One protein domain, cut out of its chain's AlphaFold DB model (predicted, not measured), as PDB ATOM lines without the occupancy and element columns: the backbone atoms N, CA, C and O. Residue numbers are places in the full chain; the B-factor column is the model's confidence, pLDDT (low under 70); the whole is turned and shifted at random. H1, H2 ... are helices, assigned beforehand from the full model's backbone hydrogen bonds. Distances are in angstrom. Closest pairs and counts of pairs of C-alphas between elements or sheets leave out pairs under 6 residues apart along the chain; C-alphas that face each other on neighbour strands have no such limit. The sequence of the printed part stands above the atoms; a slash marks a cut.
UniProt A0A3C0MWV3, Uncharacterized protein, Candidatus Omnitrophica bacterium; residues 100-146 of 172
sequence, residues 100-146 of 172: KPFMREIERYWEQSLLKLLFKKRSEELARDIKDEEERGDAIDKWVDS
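Overview. This is residues 100 to 146 of the 172 residues of an uncharacterized protein of Candidatus Omnitrophica bacterium (UniProt A0A3C0MWV3). One long, straight helix, H1, makes the length of the model, and a shorter helix, H2, folds back from its far end and packs slantwise on it near that end. The first residues of H1, 100 to 118, stick out free of any other part. The printed part has 47 residues with two named helices, H1 then H2, and no named strand; the class is all helix. It is only just loose, close to extended, with a radius of gyration of the C-alphas of 14.2 A, and its C-alphas span 44 by 19 by 14 A, a rod.

Along the chain. Find C-alpha 100 at (-0.184, -18.125, -36.082); from there H1, residues 100 to 129, runs to C-alpha 129 at (-11.898, -59.100, -48.643), 44.4 A away. Look next at Glu 133, where H2 begins; it holds residues 133 to 146 and ends at C-alpha 146, at (1.578, -51.956, -37.024), 19.8 A from its first C-alpha.

Arrangement. Start on H1 at residues 122 to 127, the part of it that touches H2. On H2, the touching part is residues 136 to 140 alone. The closest C-alphas of the two helices are those of Leu 126 and Arg 136, 6.5 A apart. Their lines stand at a steep tilt of 58 degrees, and they run opposite ways. In the backbone of H2, every O i to N i+4 pair is within hydrogen-bond range; in H1, 24 of 26 are.

Size, cuts and confidence. Look at Lys 100 and Lys 131 for the two C-alphas farthest apart, 44.6 A. The link from H1 to H2, residues 130 to 132, is tight, and the printed part has no cut. The mean pLDDT of the printed part is 97.1, and no printed residue is under 70.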
ATOM      1  N   LYS A 100      -0.380 -16.788 -36.673       97.44
ATOM      2  CA  LYS A 100      -0.184 -18.125 -36.082       97.44
ATOM      3  C   LYS A 100      -1.491 -18.848 -35.714       97.44
ATOM      4  O   LYS A 100      -1.554 -20.053 -35.929       97.44
ATOM      5  N   PRO A 101      -2.531 -18.196 -35.152       95.62
ATOM      6  CA  PRO A 101      -3.803 -18.868 -34.883       95.62
ATOM      7  C   PRO A 101      -4.482 -19.401 -36.149       95.62
ATOM      8  O   PRO A 101      -4.930 -20.541 -36.139       95.62
ATOM      9  N   PHE A 102      -4.495 -18.623 -37.235       96.88
ATOM     10  CA  PHE A 102      -5.063 -19.049 -38.513       96.88
ATOM     11  C   PHE A 102      -4.255 -20.192 -39.134       96.88
ATOM     12  O   PHE A 102      -4.824 -21.217 -39.490       96.88
ATOM     13  N   MET A 103      -2.926 -20.066 -39.188       96.88
ATOM     14  CA  MET A 103      -2.063 -21.116 -39.743       96.88
ATOM     15  C   MET A 103      -2.215 -22.447 -38.999       96.88
ATOM     16  O   MET A 103      -2.341 -23.483 -39.640       96.88
ATOM     17  N   ARG A 104      -2.309 -22.418 -37.663       97.12
ATOM     18  CA  ARG A 104      -2.584 -23.622 -36.860       97.12
ATOM     19  C   ARG A 104      -3.946 -24.240 -37.171       97.12
ATOM     20  O   ARG A 104      -4.082 -25.459 -37.144       97.12
ATOM     21  N   GLU A 105      -4.957 -23.423 -37.459       97.12
ATOM     22  CA  GLU A 105      -6.269 -23.926 -37.868       97.12
ATOM     23  C   GLU A 105      -6.202 -24.612 -39.239       97.12
ATOM     24  O   GLU A 105      -6.764 -25.692 -39.410       97.12
ATOM     25  N   ILE A 106      -5.454 -24.037 -40.188       97.25
ATOM     26  CA  ILE A 106      -5.205 -24.650 -41.499       97.25
ATOM     27  C   ILE A 106      -4.439 -25.969 -41.364       97.25
ATOM     28  O   ILE A 106      -4.836 -26.959 -41.974       97.25
ATOM     29  N   GLU A 107      -3.384 -26.010 -40.548       97.75
ATOM     30  CA  GLU A 107      -2.616 -27.231 -40.268       97.75
ATOM     31  C   GLU A 107      -3.511 -28.331 -39.686       97.75
ATOM     32  O   GLU A 107      -3.506 -29.458 -40.180       97.75
ATOM     33  N   ARG A 108      -4.353 -27.987 -38.702       97.88
ATOM     34  CA  ARG A 108      -5.310 -28.922 -38.097       97.88
ATOM     35  C   ARG A 108      -6.320 -29.448 -39.115       97.88
ATOM     36  O   ARG A 108      -6.581 -30.649 -39.160       97.88
ATOM     37  N   TYR A 109      -6.891 -28.565 -39.931       98.00
ATOM     38  CA  TYR A 109      -7.844 -28.963 -40.965       98.00
ATOM     39  C   TYR A 109      -7.196 -29.874 -42.016       98.00
ATOM     40  O   TYR A 109      -7.793 -30.873 -42.432       98.00
ATOM     41  N   TRP A 110      -5.968 -29.554 -42.429       98.19
ATOM     42  CA  TRP A 110      -5.188 -30.365 -43.359       98.19
ATOM     43  C   TRP A 110      -4.915 -31.761 -42.791       98.19
ATOM     44  O   TRP A 110      -5.197 -32.752 -43.468       98.19
ATOM     45  N   GLU A 111      -4.453 -31.848 -41.541       98.25
ATOM     46  CA  GLU A 111      -4.179 -33.117 -40.863       98.25
ATOM     47  C   GLU A 111      -5.441 -33.988 -40.787       98.25
ATOM     48  O   GLU A 111      -5.439 -35.137 -41.231       98.25
ATOM     49  N   GLN A 112      -6.558 -33.425 -40.316       98.19
ATOM     50  CA  GLN A 112      -7.836 -34.138 -40.227       98.19
ATOM     51  C   GLN A 112      -8.329 -34.630 -41.592       98.19
ATOM     52  O   GLN A 112      -8.810 -35.761 -41.717       98.19
ATOM     53  N   SER A 113      -8.194 -33.799 -42.626       98.25
ATOM     54  CA  SER A 113      -8.590 -34.153 -43.990       98.25
ATOM     55  C   SER A 113      -7.740 -35.296 -44.539       98.25
ATOM     56  O   SER A 113      -8.275 -36.235 -45.132       98.25
ATOM     57  N   LEU A 114      -6.428 -35.260 -44.298       98.31
ATOM     58  CA  LEU A 114      -5.507 -36.297 -44.743       98.31
ATOM     59  C   LEU A 114      -5.759 -37.628 -44.025       98.31
ATOM     60  O   LEU A 114      -5.832 -38.669 -44.682       98.31
ATOM     61  N   LEU A 115      -5.968 -37.596 -42.706       98.00
ATOM     62  CA  LEU A 115      -6.322 -38.781 -41.923       98.00
ATOM     63  C   LEU A 115      -7.631 -39.401 -42.424       98.00
ATOM     64  O   LEU A 115      -7.683 -40.603 -42.680       98.00
ATOM     65  N   LYS A 116      -8.671 -38.588 -42.653       98.12
ATOM     66  CA  LYS A 116      -9.953 -39.065 -43.194       98.12
ATOM     67  C   LYS A 116      -9.781 -39.763 -44.543       98.12
ATOM     68  O   LYS A 116     -10.363 -40.826 -44.758       98.12
ATOM     69  N   LEU A 117      -8.994 -39.183 -45.451       98.38
ATOM     70  CA  LEU A 117      -8.711 -39.783 -46.756       98.38
ATOM     71  C   LEU A 117      -7.958 -41.110 -46.621       98.38
ATOM     72  O   LEU A 117      -8.313 -42.084 -47.285       98.38
ATOM     73  N   LEU A 118      -6.955 -41.157 -45.744       98.25
ATOM     74  CA  LEU A 118      -6.166 -42.354 -45.485       98.25
ATOM     75  C   LEU A 118      -7.034 -43.495 -44.931       98.25
ATOM     76  O   LEU A 118      -7.001 -44.604 -45.468       98.25
ATOM     77  N   PHE A 119      -7.853 -43.223 -43.911       97.75
ATOM     78  CA  PHE A 119      -8.766 -44.214 -43.336       97.75
ATOM     79  C   PHE A 119      -9.827 -44.672 -44.332       97.75
ATOM     80  O   PHE A 119     -10.079 -45.871 -44.437       97.75
ATOM     81  N   LYS A 120     -10.413 -43.746 -45.103       97.25
ATOM     82  CA  LYS A 120     -11.374 -44.090 -46.157       97.25
ATOM     83  C   LYS A 120     -10.754 -45.066 -47.155       97.25
ATOM     84  O   LYS A 120     -11.314 -46.134 -47.381       97.25
ATOM     85  N   LYS A 121      -9.572 -44.735 -47.684       97.94
ATOM     86  CA  LYS A 121      -8.853 -45.591 -48.631       97.94
ATOM     87  C   LYS A 121      -8.579 -46.977 -48.042       97.94
ATOM     88  O   LYS A 121      -8.834 -47.982 -48.698       97.94
ATOM     89  N   ARG A 122      -8.095 -47.040 -46.798       97.25
ATOM     90  CA  ARG A 122      -7.800 -48.316 -46.135       97.25
ATOM     91  C   ARG A 122      -9.058 -49.158 -45.906       97.25
ATOM     92  O   ARG A 122      -9.031 -50.362 -46.133       97.25
ATOM     93  N   SER A 123     -10.148 -48.529 -45.479       96.12
ATOM     94  CA  SER A 123     -11.437 -49.194 -45.271       96.12
ATOM     95  C   SER A 123     -11.991 -49.771 -46.579       96.12
ATOM     96  O   SER A 123     -12.411 -50.924 -46.613       96.12
ATOM     97  N   GLU A 124     -11.907 -49.017 -47.681       96.00
ATOM     98  CA  GLU A 124     -12.319 -49.472 -49.017       96.00
ATOM     99  C   GLU A 124     -11.482 -50.654 -49.530       96.00
ATOM    100  O   GLU A 124     -12.019 -51.558 -50.167       96.00
ATOM    101  N   GLU A 125     -10.173 -50.667 -49.255       96.69
ATOM    102  CA  GLU A 125      -9.302 -51.804 -49.572       96.69
ATOM    103  C   GLU A 125      -9.722 -53.059 -48.803       96.69
ATOM    104  O   GLU A 125      -9.882 -54.114 -49.413       96.69
ATOM    105  N   LEU A 126      -9.952 -52.938 -47.492       96.38
ATOM    106  CA  LEU A 126     -10.344 -54.061 -46.638       96.38
ATOM    107  C   LEU A 126     -11.751 -54.578 -46.953       96.38
ATOM    108  O   LEU A 126     -11.970 -55.782 -46.905       96.38
ATOM    109  N   ALA A 127     -12.688 -53.710 -47.341       95.19
ATOM    110  CA  ALA A 127     -14.059 -54.095 -47.693       95.19
ATOM    111  C   ALA A 127     -14.153 -55.032 -48.919       95.19
ATOM    112  O   ALA A 127     -15.201 -55.650 -49.172       95.19
ATOM    113  N   ARG A 128     -13.074 -55.150 -49.706       95.38
ATOM    114  CA  ARG A 128     -12.985 -56.132 -50.797       95.38
ATOM    115  C   ARG A 128     -12.968 -57.556 -50.253       95.38
ATOM    116  O   ARG A 128     -13.736 -58.377 -50.754       95.38
ATOM    117  N   ASP A 129     -12.200 -57.776 -49.191       95.38
ATOM    118  CA  ASP A 129     -11.898 -59.100 -48.643       95.38
ATOM    119  C   ASP A 129     -12.675 -59.397 -47.346       95.38
ATOM    120  O   ASP A 129     -13.047 -60.541 -47.103       95.38
ATOM    121  N   ILE A 130     -12.988 -58.369 -46.549       95.25
ATOM    122  CA  ILE A 130     -13.671 -58.467 -45.251       95.25
ATOM    123  C   ILE A 130     -15.042 -57.787 -45.348       95.25
ATOM    124  O   ILE A 130     -15.147 -56.560 -45.451       95.25
ATOM    125  N   LYS A 131     -16.112 -58.593 -45.353       94.81
ATOM    126  CA  LYS A 131     -17.499 -58.097 -45.444       94.81
ATOM    127  C   LYS A 131     -18.067 -57.669 -44.100       94.81
ATOM    128  O   LYS A 131     -18.841 -56.717 -44.065       94.81
ATOM    129  N   ASP A 132     -17.669 -58.355 -43.039       97.06
ATOM    130  CA  ASP A 132     -18.072 -58.017 -41.685       97.06
ATOM    131  C   ASP A 132     -17.457 -56.675 -41.248       97.06
ATOM    132  O   ASP A 132     -16.311 -56.357 -41.576       97.06
ATOM    133  N   GLU A 133     -18.246 -55.829 -40.587       93.06
ATOM    134  CA  GLU A 133     -17.799 -54.482 -40.216       93.06
ATOM    135  C   GLU A 133     -16.934 -54.469 -38.957       93.06
ATOM    136  O   GLU A 133     -16.013 -53.655 -38.874       93.06
ATOM    137  N   GLU A 134     -17.207 -55.369 -38.011       96.00
ATOM    138  CA  GLU A 134     -16.457 -55.501 -36.763       96.00
ATOM    139  C   GLU A 134     -15.059 -56.051 -37.060       96.00
ATOM    140  O   GLU A 134     -14.058 -55.423 -36.715       96.00
ATOM    141  N   GLU A 135     -14.974 -57.126 -37.850       96.81
ATOM    142  CA  GLU A 135     -13.698 -57.693 -38.302       96.81
ATOM    143  C   GLU A 135     -12.870 -56.674 -39.108       96.81
ATOM    144  O   GLU A 135     -11.638 -56.612 -39.006       96.81
ATOM    145  N   ARG A 136     -13.535 -55.820 -39.898       96.25
ATOM    146  CA  ARG A 136     -12.871 -54.736 -40.635       96.25
ATOM    147  C   ARG A 136     -12.345 -53.648 -39.696       96.25
ATOM    148  O   ARG A 136     -11.264 -53.119 -39.960       96.25
ATOM    149  N   GLY A 137     -13.075 -53.327 -38.628       95.75
ATOM    150  CA  GLY A 137     -12.620 -52.439 -37.557       95.75
ATOM    151  C   GLY A 137     -11.344 -52.964 -36.899       95.75
ATOM    152  O   GLY A 137     -10.318 -52.283 -36.914       95.75
ATOM    153  N   ASP A 138     -11.356 -54.225 -36.473       97.56
ATOM    154  CA  ASP A 138     -10.192 -54.893 -35.879       97.56
ATOM    155  C   ASP A 138      -8.973 -54.899 -36.814       97.56
ATOM    156  O   ASP A 138      -7.823 -54.736 -36.388       97.56
ATOM    157  N   ALA A 139      -9.196 -55.105 -38.115       97.62
ATOM    158  CA  ALA A 139      -8.135 -55.078 -39.115       97.62
ATOM    159  C   ALA A 139      -7.527 -53.674 -39.294       97.62
ATOM    160  O   ALA A 139      -6.326 -53.555 -39.572       97.62
ATOM    161  N   ILE A 140      -8.326 -52.613 -39.136       97.38
ATOM    162  CA  ILE A 140      -7.847 -51.226 -39.136       97.38
ATOM    163  C   ILE A 140      -7.017 -50.955 -37.881       97.38
ATOM    164  O   ILE A 140      -5.914 -50.423 -38.012       97.38
ATOM    165  N   ASP A 141      -7.479 -51.367 -36.703       97.75
ATOM    166  CA  ASP A 141      -6.766 -51.139 -35.441       97.75
ATOM    167  C   ASP A 141      -5.404 -51.841 -35.431       97.75
ATOM    168  O   ASP A 141      -4.368 -51.209 -35.207       97.75
ATOM    169  N   LYS A 142      -5.364 -53.117 -35.837       98.12
ATOM    170  CA  LYS A 142      -4.103 -53.861 -36.018       98.12
ATOM    171  C   LYS A 142      -3.171 -53.174 -37.011       98.12
ATOM    172  O   LYS A 142      -1.949 -53.180 -36.841       98.12
ATOM    173  N   TRP A 143      -3.723 -52.593 -38.074       98.00
ATOM    174  CA  TRP A 143      -2.932 -51.847 -39.043       98.00
ATOM    175  C   TRP A 143      -2.343 -50.573 -38.424       98.00
ATOM    176  O   TRP A 143      -1.142 -50.345 -38.591       98.00
ATOM    177  N   VAL A 144      -3.125 -49.804 -37.663       98.19
ATOM    178  CA  VAL A 144      -2.653 -48.620 -36.926       98.19
ATOM    179  C   VAL A 144      -1.546 -48.993 -35.938       98.19
ATOM    180  O   VAL A 144      -0.485 -48.365 -35.950       98.19
ATOM    181  N   ASP A 145      -1.720 -50.063 -35.164       98.38
ATOM    182  CA  ASP A 145      -0.690 -50.571 -34.249       98.38
ATOM    183  C   ASP A 145       0.587 -50.984 -34.994       98.38
ATOM    184  O   ASP A 145       1.714 -50.690 -34.568       98.38
ATOM    185  N   SER A 146       0.440 -51.605 -36.169       98.19
ATOM    186  CA  SER A 146       1.578 -51.956 -37.024       98.19
ATOM    187  C   SER A 146       2.330 -50.726 -37.545       98.19
ATOM    188  O   SER A 146       3.541 -50.789 -37.745       98.19
TER     189      SER A 146